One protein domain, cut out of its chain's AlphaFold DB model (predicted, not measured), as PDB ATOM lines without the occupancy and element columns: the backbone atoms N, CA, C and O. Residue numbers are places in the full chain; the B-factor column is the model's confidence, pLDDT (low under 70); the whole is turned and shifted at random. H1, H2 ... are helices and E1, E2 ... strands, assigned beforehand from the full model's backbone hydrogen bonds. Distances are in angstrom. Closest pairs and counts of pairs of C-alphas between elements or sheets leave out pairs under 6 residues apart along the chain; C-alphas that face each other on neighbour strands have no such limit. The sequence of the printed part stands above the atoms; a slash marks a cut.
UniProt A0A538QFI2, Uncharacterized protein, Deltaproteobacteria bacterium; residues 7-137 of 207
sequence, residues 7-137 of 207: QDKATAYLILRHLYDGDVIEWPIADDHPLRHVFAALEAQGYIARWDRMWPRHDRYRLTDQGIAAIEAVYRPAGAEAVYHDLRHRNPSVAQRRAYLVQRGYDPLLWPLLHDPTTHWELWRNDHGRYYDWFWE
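What this domain is: This is residues 7 to 137 of the 207 residues of an uncharacterized protein of Deltaproteobacteria bacterium (UniProt A0A538QFI2). A small two-stranded hairpin, E1 and E2, lies with H2 toward one end of an elongated, mostly helical body, with H1 in its middle. H2, H3, H6 and H7 pack round H1, H4 and H5 make the other end, and H8 packs on H6. The printed part has 131 residues with eight named helices and two named strands, in the order H1 H2 E1 E2 H3 H4 H5 H6 H7 H8; the sheet, order E1 - E2, is antiparallel. The whole is compact, with a radius of gyration of the C-alphas of 16.1 A, and spans 53 by 29 by 21 A.

How they stand to each other: E1, residues 48 to 51, and E2, residues 60 to 63, form an antiparallel hairpin, with N 49 and O 62 at 2.9 A and N 51 and O 60 at 2.7 A, within hydrogen-bond range. H1, residues 7 to 20, comes closest to E2 at the C-alphas of Leu 19 and Arg 62, 6.4 A apart. H1 is the hub, touching four helices. With its residues 8 to 12 alone it touches H2, residues 36 to 44, at a steep tilt of 67 degrees, the same way; the closest C-alphas are those of Asp 8 and Val 38, 6.3 A. It touches H3, residues 65 to 75, at Leu 16 and Ile 71, C-alphas 6.3 A apart, about perpendicular, but only just, at 72 degrees. With residues 11 to 15 alone it touches H7, residues 121 to 127, opposite ways at a shallow tilt of 34.7 degrees, only just short of steep; the closest C-alphas, of Leu 14 and Trp 121, are 5.2 A apart. H6, residues 111 to 115, touches H1 at Leu 14 and Leu 114, closest C-alphas 6.3 A apart. H6 and H8, residues 130 to 136, only just touch, with 3 pairs of C-alphas within 8 A, the closest those of Pro 112 and Phe 135, 7.2 A. H4, residues 80 to 90, and H5, residues 94 to 103, are close but not clearly touching, their closest C-alphas, of Leu 87 and Arg 97, 7.1 A apart. Every O i to N i+4 pair is within hydrogen-bond range in H1, H2, H4, H5 and H6; in H3 6 of 7 are, in H8 2 of 3, and in H7 1 of 3, beside 1 of 4 O i to N i+3 pairs.

Where its parts are: H1 begins at C-alpha 7 (194.392, 143.873, 134.278) and is 19.8 A long. H4 measures 15.4 A, H3 15.0 A and H5 14.2 A. H8 ends at C-alpha 136 (200.314, 136.795, 118.828).

The domain as a whole: The C-alphas of Pro 56 and Arg 90, the two farthest apart, are 52.9 A from each other. The printed part has no cut; the link from H1 to H2, 15 residues, is long. Mean pLDDT of the printed part is 82.4, with residues 26 to 28, 52 to 59 and 128 to 137 under 70.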
ATOM      1  N   GLN A   7     193.827 145.216 134.098       80.06
ATOM      2  CA  GLN A   7     194.392 143.873 134.278       80.06
ATOM      3  C   GLN A   7     193.549 142.992 135.198       80.06
ATOM      4  O   GLN A   7     193.444 141.780 134.981       80.06
ATOM      5  N   ASP A   8     192.882 143.593 136.182       90.19
ATOM      6  CA  ASP A   8     191.956 142.868 137.049       90.19
ATOM      7  C   ASP A   8     190.750 142.376 136.252       90.19
ATOM      8  O   ASP A   8     190.265 141.277 136.501       90.19
ATOM      9  N   LYS A   9     190.313 143.125 135.231       90.62
ATOM     10  CA  LYS A   9     189.234 142.690 134.333       90.62
ATOM     11  C   LYS A   9     189.613 141.434 133.549       90.62
ATOM     12  O   LYS A   9     188.815 140.505 133.473       90.62
ATOM     13  N   ALA A  10     190.818 141.390 132.983       88.81
ATOM     14  CA  ALA A  10     191.320 140.207 132.282       88.81
ATOM     15  C   ALA A  10     191.431 139.003 133.232       88.81
ATOM     16  O   ALA A  10     190.914 137.923 132.943       88.81
ATOM     17  N   THR A  11     192.023 139.221 134.410       91.62
ATOM     18  CA  THR A  11     192.167 138.182 135.438       91.62
ATOM     19  C   THR A  11     190.813 137.667 135.921       91.62
ATOM     20  O   THR A  11     190.624 136.467 136.084       91.62
ATOM     21  N   ALA A  12     189.840 138.558 136.095       94.38
ATOM     22  CA  ALA A  12     188.485 138.213 136.487       94.38
ATOM     23  C   ALA A  12     187.802 137.303 135.463       94.38
ATOM     24  O   ALA A  12     187.222 136.293 135.850       94.38
ATOM     25  N   TYR A  13     187.914 137.598 134.166       94.12
ATOM     26  CA  TYR A  13     187.381 136.712 133.128       94.12
ATOM     27  C   TYR A  13     188.067 135.344 133.108       94.12
ATOM     28  O   TYR A  13     187.383 134.343 132.915       94.12
ATOM     29  N   LEU A  14     189.377 135.273 133.369       92.19
ATOM     30  CA  LEU A  14     190.062 133.988 133.526       92.19
ATOM     31  C   LEU A  14     189.550 133.206 134.738       92.19
ATOM     32  O   LEU A  14     189.312 132.009 134.610       92.19
ATOM     33  N   ILE A  15     189.342 133.863 135.883       92.75
ATOM     34  CA  ILE A  15     188.738 133.235 137.070       92.75
ATOM     35  C   ILE A  15     187.358 132.675 136.712       92.75
ATOM     36  O   ILE A  15     187.074 131.515 137.000       92.75
ATOM     37  N   LEU A  16     186.515 133.471 136.045       94.69
ATOM     38  CA  LEU A  16     185.195 133.005 135.622       94.69
ATOM     39  C   LEU A  16     185.284 131.831 134.643       94.69
ATOM     40  O   LEU A  16     184.497 130.904 134.774       94.69
ATOM     41  N   ARG A  17     186.232 131.848 133.698       93.75
ATOM     42  CA  ARG A  17     186.462 130.754 132.743       93.75
ATOM     43  C   ARG A  17     186.845 129.449 133.443       93.75
ATOM     44  O   ARG A  17     186.259 128.426 133.129       93.75
ATOM     45  N   HIS A  18     187.745 129.485 134.425       90.50
ATOM     46  CA  HIS A  18     188.118 128.283 135.187       90.50
ATOM     47  C   HIS A  18     186.911 127.726 135.954       90.50
ATOM     48  O   HIS A  18     186.564 126.558 135.818       90.50
ATOM     49  N   LEU A  19     186.191 128.590 136.679       91.62
ATOM     50  CA  LEU A  19     184.973 128.175 137.383       91.62
ATOM     51  C   LEU A  19     183.880 127.659 136.424       91.62
ATOM     52  O   LEU A  19     183.088 126.803 136.813       91.62
ATOM     53  N   TYR A  20     183.818 128.182 135.195       92.31
ATOM     54  CA  TYR A  20     182.879 127.752 134.153       92.31
ATOM     55  C   TYR A  20     183.233 126.371 133.593       92.31
ATOM     56  O   TYR A  20     182.343 125.544 133.408       92.31
ATOM     57  N   ASP A  21     184.524 126.099 133.393       89.62
ATOM     58  CA  ASP A  21     185.041 124.799 132.947       89.62
ATOM     59  C   ASP A  21     184.918 123.712 134.037       89.62
ATOM     60  O   ASP A  21     185.185 122.535 133.791       89.62
ATOM     61  N   GLY A  22     184.446 124.087 135.231       84.75
ATOM     62  CA  GLY A  22     184.235 123.193 136.363       84.75
ATOM     63  C   GLY A  22     185.444 123.081 137.288       84.75
ATOM     64  O   GLY A  22     185.431 122.233 138.183       84.75
ATOM     65  N   ASP A  23     186.460 123.933 137.113       81.06
ATOM     66  CA  ASP A  23     187.585 123.980 138.035       81.06
ATOM     67  C   ASP A  23     187.103 124.430 139.409       81.06
ATOM     68  O   ASP A  23     186.402 125.433 139.580       81.06
ATOM     69  N   VAL A  24     187.529 123.687 140.421       73.69
ATOM     70  CA  VAL A  24     187.301 124.071 141.804       73.69
ATOM     71  C   VAL A  24     188.491 124.910 142.240       73.69
ATOM     72  O   VAL A  24     189.604 124.410 142.379       73.69
ATOM     73  N   ILE A  25     188.252 126.195 142.496       77.19
ATOM     74  CA  ILE A  25     189.234 127.046 143.170       77.19
ATOM     75  C   ILE A  25     189.199 126.665 144.656       77.19
ATOM     76  O   ILE A  25     188.444 127.227 145.453       77.19
ATOM     77  N   GLU A  26     189.945 125.609 144.987       64.50
ATOM     78  CA  GLU A  26     190.076 125.054 146.331       64.50
ATOM     79  C   GLU A  26     191.103 125.841 147.130       64.50
ATOM     80  O   GLU A  26     192.246 125.423 147.261       64.50
ATOM     81  N   TRP A  27     190.705 126.972 147.702       66.25
ATOM     82  CA  TRP A  27     191.483 127.583 148.774       66.25
ATOM     83  C   TRP A  27     190.707 128.708 149.447       66.25
ATOM     84  O   TRP A  27     190.114 129.536 148.750       66.25
ATOM     85  N   PRO A  28     190.782 128.847 150.784       68.56
ATOM     86  CA  PRO A  28     190.657 130.178 151.340       68.56
ATOM     87  C   PRO A  28     191.813 131.001 150.766       68.56
ATOM     88  O   PRO A  28     192.984 130.728 151.032       68.56
ATOM     89  N   ILE A  29     191.482 131.988 149.940       74.12
ATOM     90  CA  ILE A  29     192.461 132.947 149.446       74.12
ATOM     91  C   ILE A  29     193.031 133.660 150.669       74.12
ATOM     92  O   ILE A  29     192.300 134.373 151.362       74.12
ATOM     93  N   ALA A  30     194.312 133.413 150.952       79.88
ATOM     94  CA  ALA A  30     194.990 133.971 152.112       79.88
ATOM     95  C   ALA A  30     194.845 135.499 152.143       79.88
ATOM     96  O   ALA A  30     194.718 136.146 151.099       79.88
ATOM     97  N   ASP A  31     194.850 136.087 153.339       81.12
ATOM     98  CA  ASP A  31     194.612 137.526 153.488       81.12
ATOM     99  C   ASP A  31     195.658 138.392 152.768       81.12
ATOM    100  O   ASP A  31     195.345 139.502 152.339       81.12
ATOM    101  N   ASP A  32     196.864 137.865 152.578       85.31
ATOM    102  CA  ASP A  32     197.978 138.469 151.849       85.31
ATOM    103  C   ASP A  32     198.029 138.082 150.361       85.31
ATOM    104  O   ASP A  32     198.901 138.555 149.626       85.31
ATOM    105  N   HIS A  33     197.096 137.253 149.881       85.00
ATOM    106  CA  HIS A  33     197.102 136.813 148.498       85.00
ATOM    107  C   HIS A  33     196.892 138.007 147.558       85.00
ATOM    108  O   HIS A  33     195.912 138.754 147.690       85.00
ATOM    109  N   PRO A  34     197.741 138.166 146.531       86.44
ATOM    110  CA  PRO A  34     197.753 139.373 145.722       86.44
ATOM    111  C   PRO A  34     196.418 139.608 145.003       86.44
ATOM    112  O   PRO A  34     196.023 140.759 144.828       86.44
ATOM    113  N   LEU A  35     195.703 138.550 144.591       88.56
ATOM    114  CA  LEU A  35     194.417 138.625 143.869       88.56
ATOM    115  C   LEU A  35     193.177 138.662 144.765       88.56
ATOM    116  O   LEU A  35     192.061 138.658 144.251       88.56
ATOM    117  N   ARG A  36     193.337 138.722 146.090       88.19
ATOM    118  CA  ARG A  36     192.203 138.730 147.023       88.19
ATOM    119  C   ARG A  36     191.194 139.835 146.718       88.19
ATOM    120  O   ARG A  36     189.992 139.618 146.839       88.19
ATOM    121  N   HIS A  37     191.663 141.002 146.276       91.19
ATOM    122  CA  HIS A  37     190.792 142.113 145.896       91.19
ATOM    123  C   HIS A  37     189.932 141.802 144.663       91.19
ATOM    124  O   HIS A  37     188.782 142.229 144.623       91.19
ATOM    125  N   VAL A  38     190.439 141.024 143.698       92.88
ATOM    126  CA  VAL A  38     189.686 140.618 142.498       92.88
ATOM    127  C   VAL A  38     188.546 139.682 142.880       92.88
ATOM    128  O   VAL A  38     187.411 139.903 142.467       92.88
ATOM    129  N   PHE A  39     188.814 138.685 143.726       91.38
ATOM    130  CA  PHE A  39     187.774 137.781 144.227       91.38
ATOM    131  C   PHE A  39     186.743 138.517 145.081       91.38
ATOM    132  O   PHE A  39     185.546 138.333 144.877       91.38
ATOM    133  N   ALA A  40     187.183 139.409 145.973       90.81
ATOM    134  CA  ALA A  40     186.279 140.236 146.770       90.81
ATOM    135  C   ALA A  40     185.391 141.131 145.889       90.81
ATOM    136  O   ALA A  40     184.203 141.280 146.158       90.81
ATOM    137  N   ALA A  41     185.941 141.697 144.813       94.50
ATOM    138  CA  ALA A  41     185.185 142.502 143.862       94.50
ATOM    139  C   ALA A  41     184.216 141.659 143.016       94.50
ATOM    140  O   ALA A  41     183.090 142.095 142.792       94.50
ATOM    141  N   LEU A  42     184.613 140.461 142.575       94.31
ATOM    142  CA  LEU A  42     183.732 139.520 141.874       94.31
ATOM    143  C   LEU A  42     182.564 139.068 142.758       94.31
ATOM    144  O   LEU A  42     181.432 138.995 142.283       94.31
ATOM    145  N   GLU A  43     182.837 138.794 144.034       93.00
ATOM    146  CA  GLU A  43     181.839 138.429 145.041       93.00
ATOM    147  C   GLU A  43     180.893 139.606 145.326       93.00
ATOM    148  O   GLU A  43     179.677 139.456 145.238       93.00
ATOM    149  N   ALA A  44     181.433 140.805 145.566       94.12
ATOM    150  CA  ALA A  44     180.641 142.010 145.817       94.12
ATOM    151  C   ALA A  44     179.771 142.421 144.617       94.12
ATOM    152  O   ALA A  44     178.667 142.929 144.797       94.12
ATOM    153  N   GLN A  45     180.254 142.192 143.392       96.06
ATOM    154  CA  GLN A  45     179.492 142.411 142.159       96.06
ATOM    155  C   GLN A  45     178.510 141.267 141.857       96.06
ATOM    156  O   GLN A  45     177.738 141.381 140.909       96.06
ATOM    157  N   GLY A  46     178.523 140.178 142.631       94.94
ATOM    158  CA  GLY A  46     177.593 139.061 142.494       94.94
ATOM    159  C   GLY A  46     177.903 138.099 141.348       94.94
ATOM    160  O   GLY A  46     177.017 137.345 140.961       94.94
ATOM    161  N   TYR A  47     179.117 138.099 140.788       96.12
ATOM    162  CA  TYR A  47     179.521 137.162 139.726       96.12
ATOM    163  C   TYR A  47     179.930 135.788 140.265       96.12
ATOM    164  O   TYR A  47     179.726 134.768 139.608       96.12
ATOM    165  N   ILE A  48     180.503 135.757 141.464       93.25
ATOM    166  CA  ILE A  48     180.850 134.523 142.168       93.25
ATOM    167  C   ILE A  48     180.219 134.541 143.552       93.25
ATOM    168  O   ILE A  48     179.939 135.602 144.108       93.25
ATOM    169  N   ALA A  49     180.014 133.363 144.117       89.81
ATOM    170  CA  ALA A  49     179.574 133.202 145.491       89.81
ATOM    171  C   ALA A  49     180.421 132.142 146.183       89.81
ATOM    172  O   ALA A  49     180.875 131.186 145.548       89.81
ATOM    173  N   ARG A  50     180.586 132.282 147.498       86.06
ATOM    174  CA  ARG A  50     181.133 131.207 148.323       86.06
ATOM    175  C   ARG A  50     180.102 130.095 148.452       86.06
ATOM    176  O   ARG A  50     178.942 130.322 148.799       86.06
ATOM    177  N   TRP A  51     180.533 128.887 148.154       76.56
ATOM    178  CA  TRP A  51     179.853 127.657 148.483       76.56
ATOM    179  C   TRP A  51     180.343 127.223 149.857       76.56
ATOM    180  O   TRP A  51     181.471 126.769 150.027       76.56
ATOM    181  N   ASP A  52     179.466 127.389 150.837       61.56
ATOM    182  CA  ASP A  52     179.704 126.997 152.217       61.56
ATOM    183  C   ASP A  52     178.970 125.675 152.540       61.56
ATOM    184  O   ASP A  52     177.917 125.373 151.968       61.56
ATOM    185  N   ARG A  53     179.500 124.967 153.547       54.81
ATOM    186  CA  ARG A  53     178.858 123.935 154.392       54.81
ATOM    187  C   ARG A  53     178.792 122.500 153.878       54.81
ATOM    188  O   ARG A  53     177.719 122.022 153.546       54.81
ATOM    189  N   MET A  54     179.899 121.767 154.006       46.97
ATOM    190  CA  MET A  54     179.861 120.370 154.505       46.97
ATOM    191  C   MET A  54     181.150 119.960 155.250       46.97
ATOM    192  O   MET A  54     181.130 118.971 155.978       46.97
ATOM    193  N   TRP A  55     182.251 120.722 155.163       47.78
ATOM    194  CA  TRP A  55     183.466 120.452 155.944       47.78
ATOM    195  C   TRP A  55     184.132 121.728 156.474       47.78
ATOM    196  O   TRP A  55     184.140 122.741 155.779       47.78
ATOM    197  N   PRO A  56     184.715 121.704 157.687       50.06
ATOM    198  CA  PRO A  56     185.005 122.908 158.469       50.06
ATOM    199  C   PRO A  56     186.208 123.750 157.993       50.06
ATOM    200  O   PRO A  56     186.756 124.494 158.802       50.06
ATOM    201  N   ARG A  57     186.685 123.627 156.743       52.72
ATOM    202  CA  ARG A  57     187.960 124.257 156.326       52.72
ATOM    203  C   ARG A  57     188.069 124.773 154.887       52.72
ATOM    204  O   ARG A  57     189.141 125.265 154.543       52.72
ATOM    205  N   HIS A  58     187.031 124.693 154.054       55.00
ATOM    206  CA  HIS A  58     187.187 125.038 152.634       55.00
ATOM    207  C   HIS A  58     186.039 125.910 152.123       55.00
ATOM    208  O   HIS A  58     184.971 125.398 151.791       55.00
ATOM    209  N   ASP A  59     186.291 127.218 152.027       60.78
ATOM    210  CA  ASP A  59     185.506 128.117 151.179       60.78
ATOM    211  C   ASP A  59     185.772 127.706 149.725       60.78
ATOM    212  O   ASP A  59     186.914 127.738 149.264       60.78
ATOM    213  N   ARG A  60     184.733 127.282 149.006       80.75
ATOM    214  CA  ARG A  60     184.809 127.034 147.559       80.75
ATOM    215  C   ARG A  60     184.125 128.176 146.836       80.75
ATOM    216  O   ARG A  60     183.074 128.622 147.280       80.75
ATOM    217  N   TYR A  61     184.664 128.640 145.718       87.56
ATOM    218  CA  TYR A  61     183.933 129.574 144.863       87.56
ATOM    219  C   TYR A  61     183.095 128.820 143.836       87.56
ATOM    220  O   TYR A  61     183.495 127.774 143.331       87.56
ATOM    221  N   ARG A  62     181.924 129.369 143.522       89.06
ATOM    222  CA  ARG A  62     181.091 128.949 142.394       89.06
ATOM    223  C   ARG A  62     180.624 130.166 141.610       89.06
ATOM    224  O   ARG A  62     180.481 131.249 142.183       89.06
ATOM    225  N   LEU A  63     180.334 129.970 140.329       92.75
ATOM    226  CA  LEU A  63     179.632 130.978 139.544       92.75
ATOM    227  C   LEU A  63     178.199 131.152 140.051       92.75
ATOM    228  O   LEU A  63     177.539 130.196 140.461       92.75
ATOM    229  N   THR A  64     177.722 132.390 140.012       94.38
ATOM    230  CA  THR A  64     176.291 132.700 140.075       94.38
ATOM    231  C   THR A  64     175.707 132.709 138.661       94.38
ATOM    232  O   THR A  64     176.457 132.743 137.684       94.38
ATOM    233  N   ASP A  65     174.383 132.788 138.528       95.44
ATOM    234  CA  ASP A  65     173.731 132.976 137.221       95.44
ATOM    235  C   ASP A  65     174.251 134.229 136.495       95.44
ATOM    236  O   ASP A  65     174.457 134.227 135.283       95.44
ATOM    237  N   GLN A  66     174.537 135.296 137.249       96.31
ATOM    238  CA  GLN A  66     175.140 136.512 136.709       96.31
ATOM    239  C   GLN A  66     176.580 136.269 136.231       96.31
ATOM    240  O   GLN A  66     176.980 136.808 135.200       96.31
ATOM    241  N   GLY A  67     177.363 135.477 136.969       95.81
ATOM    242  CA  GLY A  67     178.704 135.045 136.570       95.81
ATOM    243  C   GLY A  67     178.697 134.248 135.275       95.81
ATOM    244  O   GLY A  67     179.455 134.575 134.364       95.81
ATOM    245  N   ILE A  68     177.797 133.265 135.178       94.75
ATOM    246  CA  ILE A  68     177.587 132.432 133.985       94.75
ATOM    247  C   ILE A  68     177.230 133.315 132.788       94.75
ATOM    248  O   ILE A  68     177.934 133.304 131.783       94.75
ATOM    249  N   ALA A  69     176.212 134.170 132.919       95.12
ATOM    250  CA  ALA A  69     175.806 135.065 131.839       95.12
ATOM    251  C   ALA A  69     176.939 136.013 131.400       95.12
ATOM    252  O   ALA A  69     177.100 136.297 130.210       95.12
ATOM    253  N   ALA A  70     177.746 136.501 132.349       95.00
ATOM    254  CA  ALA A  70     178.869 137.385 132.055       95.00
ATOM    255  C   ALA A  70     179.983 136.681 131.272       95.00
ATOM    256  O   ALA A  70     180.500 137.262 130.314       95.00
ATOM    257  N   ILE A  71     180.354 135.452 131.652       94.94
ATOM    258  CA  ILE A  71     181.386 134.704 130.927       94.94
ATOM    259  C   ILE A  71     180.867 134.203 129.579       94.94
ATOM    260  O   ILE A  71     181.567 134.362 128.587       94.94
ATOM    261  N   GLU A  72     179.631 133.711 129.479       93.06
ATOM    262  CA  GLU A  72     179.053 133.233 128.213       93.06
ATOM    263  C   GLU A  72     178.962 134.328 127.144       93.06
ATOM    264  O   GLU A  72     179.191 134.067 125.958       93.06
ATOM    265  N   ALA A  73     178.696 135.574 127.552       92.00
ATOM    266  CA  ALA A  73     178.635 136.713 126.640       92.00
ATOM    267  C   ALA A  73     179.949 136.935 125.866       92.00
ATOM    268  O   ALA A  73     179.910 137.414 124.723       92.00
ATOM    269  N   VAL A  74     181.087 136.570 126.471       91.44
ATOM    270  CA  VAL A  74     182.440 136.828 125.954       91.44
ATOM    271  C   VAL A  74     183.146 135.546 125.508       91.44
ATOM    272  O   VAL A  74     183.722 135.532 124.423       91.44
ATOM    273  N   TYR A  75     183.081 134.477 126.308       89.81
ATOM    274  CA  TYR A  75     183.812 133.230 126.093       89.81
ATOM    275  C   TYR A  75     183.321 132.471 124.866       89.81
ATOM    276  O   TYR A  75     184.145 132.025 124.099       89.81
ATOM    277  N   ARG A  76     182.010 132.342 124.622       88.19
ATOM    278  CA  ARG A  76     181.459 131.729 123.388       88.19
ATOM    279  C   ARG A  76     182.261 130.502 122.870       88.19
ATOM    280  O   ARG A  76     182.755 130.535 121.740       88.19
ATOM    281  N   PRO A  77     182.389 129.412 123.653       83.38
ATOM    282  CA  PRO A  77     183.252 128.274 123.304       83.38
ATOM    283  C   PRO A  77     182.817 127.546 122.023       83.38
ATOM    284  O   PRO A  77     183.641 126.959 121.318       83.38
ATOM    285  N   ALA A  78     181.529 127.615 121.669       85.81
ATOM    286  CA  ALA A  78     181.001 127.013 120.452       85.81
ATOM    287  C   ALA A  78     181.662 127.606 119.192       85.81
ATOM    288  O   ALA A  78     181.518 128.788 118.881       85.81
ATOM    289  N   GLY A  79     182.375 126.760 118.443       85.00
ATOM    290  CA  GLY A  79     183.070 127.151 117.214       85.00
ATOM    291  C   GLY A  79     184.388 127.902 117.431       85.00
ATOM    292  O   GLY A  79     185.036 128.260 116.445       85.00
ATOM    293  N   ALA A  80     184.822 128.109 118.678       86.94
ATOM    294  CA  ALA A  80     186.082 128.784 118.977       86.94
ATOM    295  C   ALA A  80     187.297 128.019 118.432       86.94
ATOM    296  O   ALA A  80     188.201 128.630 117.869       86.94
ATOM    297  N   GLU A  81     187.275 126.686 118.500       84.25
ATOM    298  CA  GLU A  81     188.307 125.816 117.924       84.25
ATOM    299  C   GLU A  81     188.410 125.983 116.398       84.25
ATOM    300  O   GLU A  81     189.501 126.139 115.853       84.25
ATOM    301  N   ALA A  82     187.275 126.055 115.695       87.75
ATOM    302  CA  ALA A  82     187.260 126.294 114.252       87.75
ATOM    303  C   ALA A  82     187.822 127.680 113.900       87.75
ATOM    304  O   ALA A  82     188.608 127.811 112.961       87.75
ATOM    305  N   VAL A  83     187.460 128.712 114.670       89.25
ATOM    306  CA  VAL A  83     188.021 130.064 114.519       89.25
ATOM    307  C   VAL A  83     189.528 130.061 114.777       89.25
ATOM    308  O   VAL A  83     190.278 130.660 114.008       89.25
ATOM    309  N   TYR A  84     189.975 129.363 115.820       85.19
ATOM    310  CA  TYR A  84     191.385 129.222 116.163       85.19
ATOM    311  C   TYR A  84     192.171 128.547 115.032       85.19
ATOM    312  O   TYR A  84     193.161 129.102 114.552       85.19
ATOM    313  N   HIS A  85     191.702 127.402 114.531       83.75
ATOM    314  CA  HIS A  85     192.346 126.707 113.416       83.75
ATOM    315  C   HIS A  85     192.355 127.531 112.129       83.75
ATOM    316  O   HIS A  85     193.362 127.536 111.425       83.75
ATOM    317  N   ASP A  86     191.283 128.262 111.833       88.50
ATOM    318  CA  ASP A  86     191.201 129.141 110.665       88.50
ATOM    319  C   ASP A  86     192.196 130.315 110.754       88.50
ATOM    320  O   ASP A  86     192.891 130.637 109.786       88.50
ATOM    321  N   LEU A  87     192.324 130.944 111.927       85.88
ATOM    322  CA  LEU A  87     193.343 131.969 112.182       85.88
ATOM    323  C   LEU A  87     194.761 131.404 112.059       85.88
ATOM    324  O   LEU A  87     195.619 132.044 111.451       85.88
ATOM    325  N   ARG A  88     194.993 130.200 112.583       82.81
ATOM    326  CA  ARG A  88     196.290 129.522 112.504       82.81
ATOM    327  C   ARG A  88     196.650 129.141 111.071       82.81
ATOM    328  O   ARG A  88     197.775 129.367 110.642       82.81
ATOM    329  N   HIS A  89     195.693 128.612 110.312       84.75
ATOM    330  CA  HIS A  89     195.896 128.202 108.926       84.75
ATOM    331  C   HIS A  89     196.217 129.391 108.013       84.75
ATOM    332  O   HIS A  89     197.127 129.312 107.191       84.75
ATOM    333  N   ARG A  90     195.504 130.513 108.176       86.88
ATOM    334  CA  ARG A  90     195.732 131.730 107.378       86.88
ATOM    335  C   ARG A  90     196.969 132.519 107.802       86.88
ATOM    336  O   ARG A  90     197.429 133.356 107.030       86.88
ATOM    337  N   ASN A  91     197.451 132.296 109.025       84.81
ATOM    338  CA  ASN A  91     198.526 133.043 109.675       84.81
ATOM    339  C   ASN A  91     198.514 134.567 109.382       84.81
ATOM    340  O   ASN A  91     199.510 135.116 108.901       84.81
ATOM    341  N   PRO A  92     197.387 135.275 109.604       86.56
ATOM    342  CA  PRO A  92     197.312 136.693 109.285       86.56
ATOM    343  C   PRO A  92     198.152 137.518 110.264       86.56
ATOM    344  O   PRO A  92     198.396 137.099 111.394       86.56
ATOM    345  N   SER A  93     198.551 138.728 109.869       84.88
ATOM    346  CA  SER A  93     199.272 139.636 110.769       84.88
ATOM    347  C   SER A  93     198.446 139.982 112.015       84.88
ATOM    348  O   SER A  93     197.218 139.871 112.017       84.88
ATOM    349  N   VAL A  94     199.095 140.475 113.076       81.19
ATOM    350  CA  VAL A  94     198.413 140.896 114.320       81.19
ATOM    351  C   VAL A  94     197.254 141.860 114.036       81.19
ATOM    352  O   VAL A  94     196.163 141.693 114.579       81.19
ATOM    353  N   ALA A  95     197.453 142.838 113.148       83.31
ATOM    354  CA  ALA A  95     196.414 143.796 112.773       83.31
ATOM    355  C   ALA A  95     195.229 143.121 112.058       83.31
ATOM    356  O   ALA A  95     194.074 143.409 112.370       83.31
ATOM    357  N   GLN A  96     195.505 142.186 111.144       89.25
ATOM    358  CA  GLN A  96     194.478 141.435 110.417       89.25
ATOM    359  C   GLN A  96     193.695 140.489 111.337       89.25
ATOM    360  O   GLN A  96     192.472 140.425 111.243       89.25
ATOM    361  N   ARG A  97     194.374 139.802 112.265       86.62
ATOM    362  CA  ARG A  97     193.739 138.974 113.304       86.62
ATOM    363  C   ARG A  97     192.778 139.794 114.162       86.62
ATOM    364  O   ARG A  97     191.625 139.408 114.328       86.62
ATOM    365  N   ARG A  98     193.224 140.954 114.662       86.50
ATOM    366  CA  ARG A  98     192.377 141.860 115.459       86.50
ATOM    367  C   ARG A  98     191.157 142.330 114.672       86.50
ATOM    368  O   ARG A  98     190.046 142.257 115.188       86.50
ATOM    369  N   ALA A  99     191.348 142.753 113.421       88.44
ATOM    370  CA  ALA A  99     190.247 143.166 112.554       88.44
ATOM    371  C   ALA A  99     189.241 142.026 112.314       88.44
ATOM    372  O   ALA A  99     188.035 142.252 112.377       88.44
ATOM    373  N   TYR A 100     189.727 140.799 112.108       90.88
ATOM    374  CA  TYR A 100     188.886 139.616 111.940       90.88
ATOM    375  C   TYR A 100     188.046 139.310 113.188       90.88
ATOM    376  O   TYR A 100     186.843 139.077 113.075       90.88
ATOM    377  N   LEU A 101     188.652 139.348 114.379       90.12
ATOM    378  CA  LEU A 101     187.937 139.134 115.642       90.12
ATOM    379  C   LEU A 101     186.850 140.196 115.855       90.12
ATOM    380  O   LEU A 101     185.702 139.846 116.122       90.12
ATOM    381  N   VAL A 102     187.175 141.471 115.625       91.69
ATOM    382  CA  VAL A 102     186.208 142.578 115.709       91.69
ATOM    383  C   VAL A 102     185.063 142.396 114.708       91.69
ATOM    384  O   VAL A 102     183.902 142.560 115.075       91.69
ATOM    385  N   GLN A 103     185.354 141.994 113.466       94.56
ATOM    386  CA  GLN A 103     184.333 141.731 112.443       94.56
ATOM    387  C   GLN A 103     183.365 140.612 112.856       94.56
ATOM    388  O   GLN A 103     182.189 140.641 112.499       94.56
ATOM    389  N   ARG A 104     183.850 139.627 113.616       91.00
ATOM    390  CA  ARG A 104     183.044 138.531 114.171       91.00
ATOM    391  C   ARG A 104     182.350 138.894 115.492       91.00
ATOM    392  O   ARG A 104     181.634 138.063 116.045       91.00
ATOM    393  N   GLY A 105     182.535 140.117 115.988       91.12
ATOM    394  CA  GLY A 105     181.970 140.579 117.252       91.12
ATOM    395  C   GLY A 105     182.647 139.977 118.485       91.12
ATOM    396  O   GLY A 105     182.001 139.869 119.527       91.12
ATOM    397  N   TYR A 106     183.908 139.556 118.365       90.38
ATOM    398  CA  TYR A 106     184.743 139.131 119.486       90.38
ATOM    399  C   TYR A 106     185.597 140.294 119.992       90.38
ATOM    400  O   TYR A 106     186.031 141.147 119.215       90.38
ATOM    401  N   ASP A 107     185.882 140.295 121.294       87.56
ATOM    402  CA  ASP A 107     186.849 141.217 121.880       87.56
ATOM    403  C   ASP A 107     188.274 140.728 121.549       87.56
ATOM    404  O   ASP A 107     188.675 139.657 122.013       87.56
ATOM    405  N   PRO A 108     189.068 141.478 120.763       85.44
ATOM    406  CA  PRO A 108     190.406 141.053 120.366       85.44
ATOM    407  C   PRO A 108     191.399 140.979 121.533       85.44
ATOM    408  O   PRO A 108     192.465 140.395 121.362       85.44
ATOM    409  N   LEU A 109     191.098 141.582 122.685       82.56
ATOM    410  CA  LEU A 109     191.944 141.526 123.873       82.56
ATOM    411  C   LEU A 109     191.573 140.375 124.798       82.56
ATOM    412  O   LEU A 109     192.474 139.839 125.427       82.56
ATOM    413  N   LEU A 110     190.297 139.992 124.882       85.75
ATOM    414  CA  LEU A 110     189.840 138.917 125.776       85.75
ATOM    415  C   LEU A 110     189.725 137.557 125.086       85.75
ATOM    416  O   LEU A 110     189.924 136.537 125.734       85.75
ATOM    417  N   TRP A 111     189.410 137.516 123.792       88.75
ATOM    418  CA  TRP A 111     189.177 136.253 123.088       88.75
ATOM    419  C   TRP A 111     190.385 135.297 123.155       88.75
ATOM    420  O   TRP A 111     190.204 134.164 123.593       88.75
ATOM    421  N   PRO A 112     191.629 135.714 122.843       83.06
ATOM    422  CA  PRO A 112     192.784 134.821 122.982       83.06
ATOM    423  C   PRO A 112     192.982 134.310 124.409       83.06
ATOM    424  O   PRO A 112     193.294 133.142 124.599       83.06
ATOM    425  N   LEU A 113     192.761 135.179 125.399       85.38
ATOM    426  CA  LEU A 113     192.919 134.889 126.822       85.38
ATOM    427  C   LEU A 113     192.040 133.742 127.269       85.38
ATOM    428  O   LEU A 113     192.485 132.858 127.987       85.38
ATOM    429  N   LEU A 114     190.781 133.789 126.854       89.38
ATOM    430  CA  LEU A 114     189.796 132.821 127.291       89.38
ATOM    431  C   LEU A 114     189.909 131.503 126.521       89.38
ATOM    432  O   LEU A 114     189.511 130.468 127.042       89.38
ATOM    433  N   HIS A 115     190.454 131.532 125.302       87.12
ATOM    434  CA  HIS A 115     190.559 130.360 124.429       87.12
ATOM    435  C   HIS A 115     191.934 129.696 124.399       87.12
ATOM    436  O   HIS A 115     192.090 128.675 123.731       87.12
ATOM    437  N   ASP A 116     192.916 130.235 125.111       81.38
ATOM    438  CA  ASP A 116     194.173 129.546 125.355       81.38
ATOM    439  C   ASP A 116     194.016 128.587 126.552       81.38
ATOM    440  O   ASP A 116     193.891 129.045 127.693       81.38
ATOM    441  N   PRO A 117     194.060 127.257 126.337       77.00
ATOM    442  CA  PRO A 117     193.912 126.291 127.422       77.00
ATOM    443  C   PRO A 117     195.056 126.362 128.443       77.00
ATOM    444  O   PRO A 117     194.892 125.884 129.563       77.00
ATOM    445  N   THR A 118     196.202 126.945 128.079       76.62
ATOM    446  CA  THR A 118     197.387 127.030 128.945       76.62
ATOM    447  C   THR A 118     197.381 128.249 129.861       76.62
ATOM    448  O   THR A 118     198.129 128.290 130.842       76.62
ATOM    449  N   THR A 119     196.527 129.239 129.586       82.00
ATOM    450  CA  THR A 119     196.472 130.449 130.399       82.00
ATOM    451  C   THR A 119     195.658 130.206 131.675       82.00
ATOM    452  O   THR A 119     194.431 130.109 131.651       82.00
ATOM    453  N   HIS A 120     196.364 130.169 132.809       84.81
ATOM    454  CA  HIS A 120     195.785 130.127 134.154       84.81
ATOM    455  C   HIS A 120     195.721 131.530 134.779       84.81
ATOM    456  O   HIS A 120     196.627 132.348 134.592       84.81
ATOM    457  N   TRP A 121     194.678 131.813 135.564       86.44
ATOM    458  CA  TRP A 121     194.467 133.134 136.179       86.44
ATOM    459  C   TRP A 121     195.590 133.538 137.153       86.44
ATOM    460  O   TRP A 121     195.952 134.713 137.215       86.44
ATOM    461  N   GLU A 122     196.196 132.581 137.865       82.25
ATOM    462  CA  GLU A 122     197.347 132.846 138.749       82.25
ATOM    463  C   GLU A 122     198.607 133.235 137.967       82.25
ATOM    464  O   GLU A 122     199.331 134.154 138.353       82.25
ATOM    465  N   LEU A 123     198.858 132.562 136.838       78.50
ATOM    466  CA  LEU A 123     200.032 132.809 135.996       78.50
ATOM    467  C   LEU A 123     199.911 134.135 135.245       78.50
ATOM    468  O   LEU A 123     200.903 134.845 135.069       78.50
ATOM    469  N   TRP A 124     198.688 134.500 134.847       78.25
ATOM    470  CA  TRP A 124     198.412 135.753 134.152       78.25
ATOM    471  C   TRP A 124     198.891 136.976 134.938       78.25
ATOM    472  O   TRP A 124     199.451 137.893 134.349       78.25
ATOM    473  N   ARG A 125     198.755 136.993 136.267       70.94
ATOM    474  CA  ARG A 125     199.230 138.135 137.060       70.94
ATOM    475  C   ARG A 125     200.754 138.250 137.090       70.94
ATOM    476  O   ARG A 125     201.271 139.362 137.069       70.94
ATOM    477  N   ASN A 126     201.451 137.121 137.180       74.38
ATOM    478  CA  ASN A 126     202.904 137.105 137.350       74.38
ATOM    479  C   ASN A 126     203.631 137.419 136.042       74.38
ATOM    480  O   ASN A 126     204.593 138.183 136.031       74.38
ATOM    481  N   ASP A 127     203.142 136.851 134.941       72.25
ATOM    482  CA  ASP A 127     203.820 136.923 133.651       72.25
ATOM    483  C   ASP A 127     203.059 137.754 132.614       72.25
ATOM    484  O   ASP A 127     203.504 137.834 131.473       72.25
ATOM    485  N   HIS A 128     201.919 138.358 132.969       67.06
ATOM    486  CA  HIS A 128     201.010 139.031 132.021       67.06
ATOM    487  C   HIS A 128     200.626 138.133 130.842       67.06
ATOM    488  O   HIS A 128     200.451 138.596 129.719       67.06
ATOM    489  N   GLY A 129     200.593 136.824 131.119       58.75
ATOM    490  CA  GLY A 129     200.552 135.772 130.124       58.75
ATOM    491  C   GLY A 129     201.634 135.944 129.072       58.75
ATOM    492  O   GLY A 129     201.319 136.208 127.931       58.75
ATOM    493  N   ARG A 130     202.907 135.690 129.377       51.47
ATOM    494  CA  ARG A 130     203.953 135.543 128.338       51.47
ATOM    495  C   ARG A 130     203.592 134.543 127.222       51.47
ATOM    496  O   ARG A 130     204.198 134.568 126.162       51.47
ATOM    497  N   TYR A 131     202.586 133.691 127.423       50.41
ATOM    498  CA  TYR A 131     201.987 132.851 126.382       50.41
ATOM    499  C   TYR A 131     201.084 133.619 125.386       50.41
ATOM    500  O   TYR A 131     200.882 133.149 124.269       50.41
ATOM    501  N   TYR A 132     200.627 134.835 125.713       50.28
ATOM    502  CA  TYR A 132     200.047 135.792 124.758       50.28
ATOM    503  C   TYR A 132     201.042 136.163 123.671       50.28
ATOM    504  O   TYR A 132     200.642 136.268 122.512       50.28
ATOM    505  N   ASP A 133     202.320 136.332 124.027       49.72
ATOM    506  CA  ASP A 133     203.364 136.547 123.032       49.72
ATOM    507  C   ASP A 133     203.374 135.352 122.079       49.72
ATOM    508  O   ASP A 133     203.351 135.540 120.882       49.72
ATOM    509  N   TRP A 134     203.216 134.114 122.543       48.62
ATOM    510  CA  TRP A 134     203.123 132.967 121.634       48.62
ATOM    511  C   TRP A 134     201.860 132.974 120.744       48.62
ATOM    512  O   TRP A 134     201.953 132.744 119.539       48.62
ATOM    513  N   PHE A 135     200.692 133.323 121.294       54.28
ATOM    514  CA  PHE A 135     199.439 133.425 120.526       54.28
ATOM    515  C   PHE A 135     199.476 134.538 119.457       54.28
ATOM    516  O   PHE A 135     198.835 134.436 118.406       54.28
ATOM    517  N   TRP A 136     200.221 135.623 119.708       55.56
ATOM    518  CA  TRP A 136     200.314 136.795 118.828       55.56
ATOM    519  C   TRP A 136     201.627 136.916 118.040       55.56
ATOM    520  O   TRP A 136     201.647 137.642 117.043       55.56
ATOM    521  N   GLU A 137     202.685 136.216 118.426       49.75
ATOM    522  CA  GLU A 137     204.043 136.242 117.857       49.75
ATOM    523  C   GLU A 137     204.436 134.910 117.219       49.75
ATOM    524  O   GLU A 137     205.625 134.677 117.017       49.75
TER     525      GLU A 137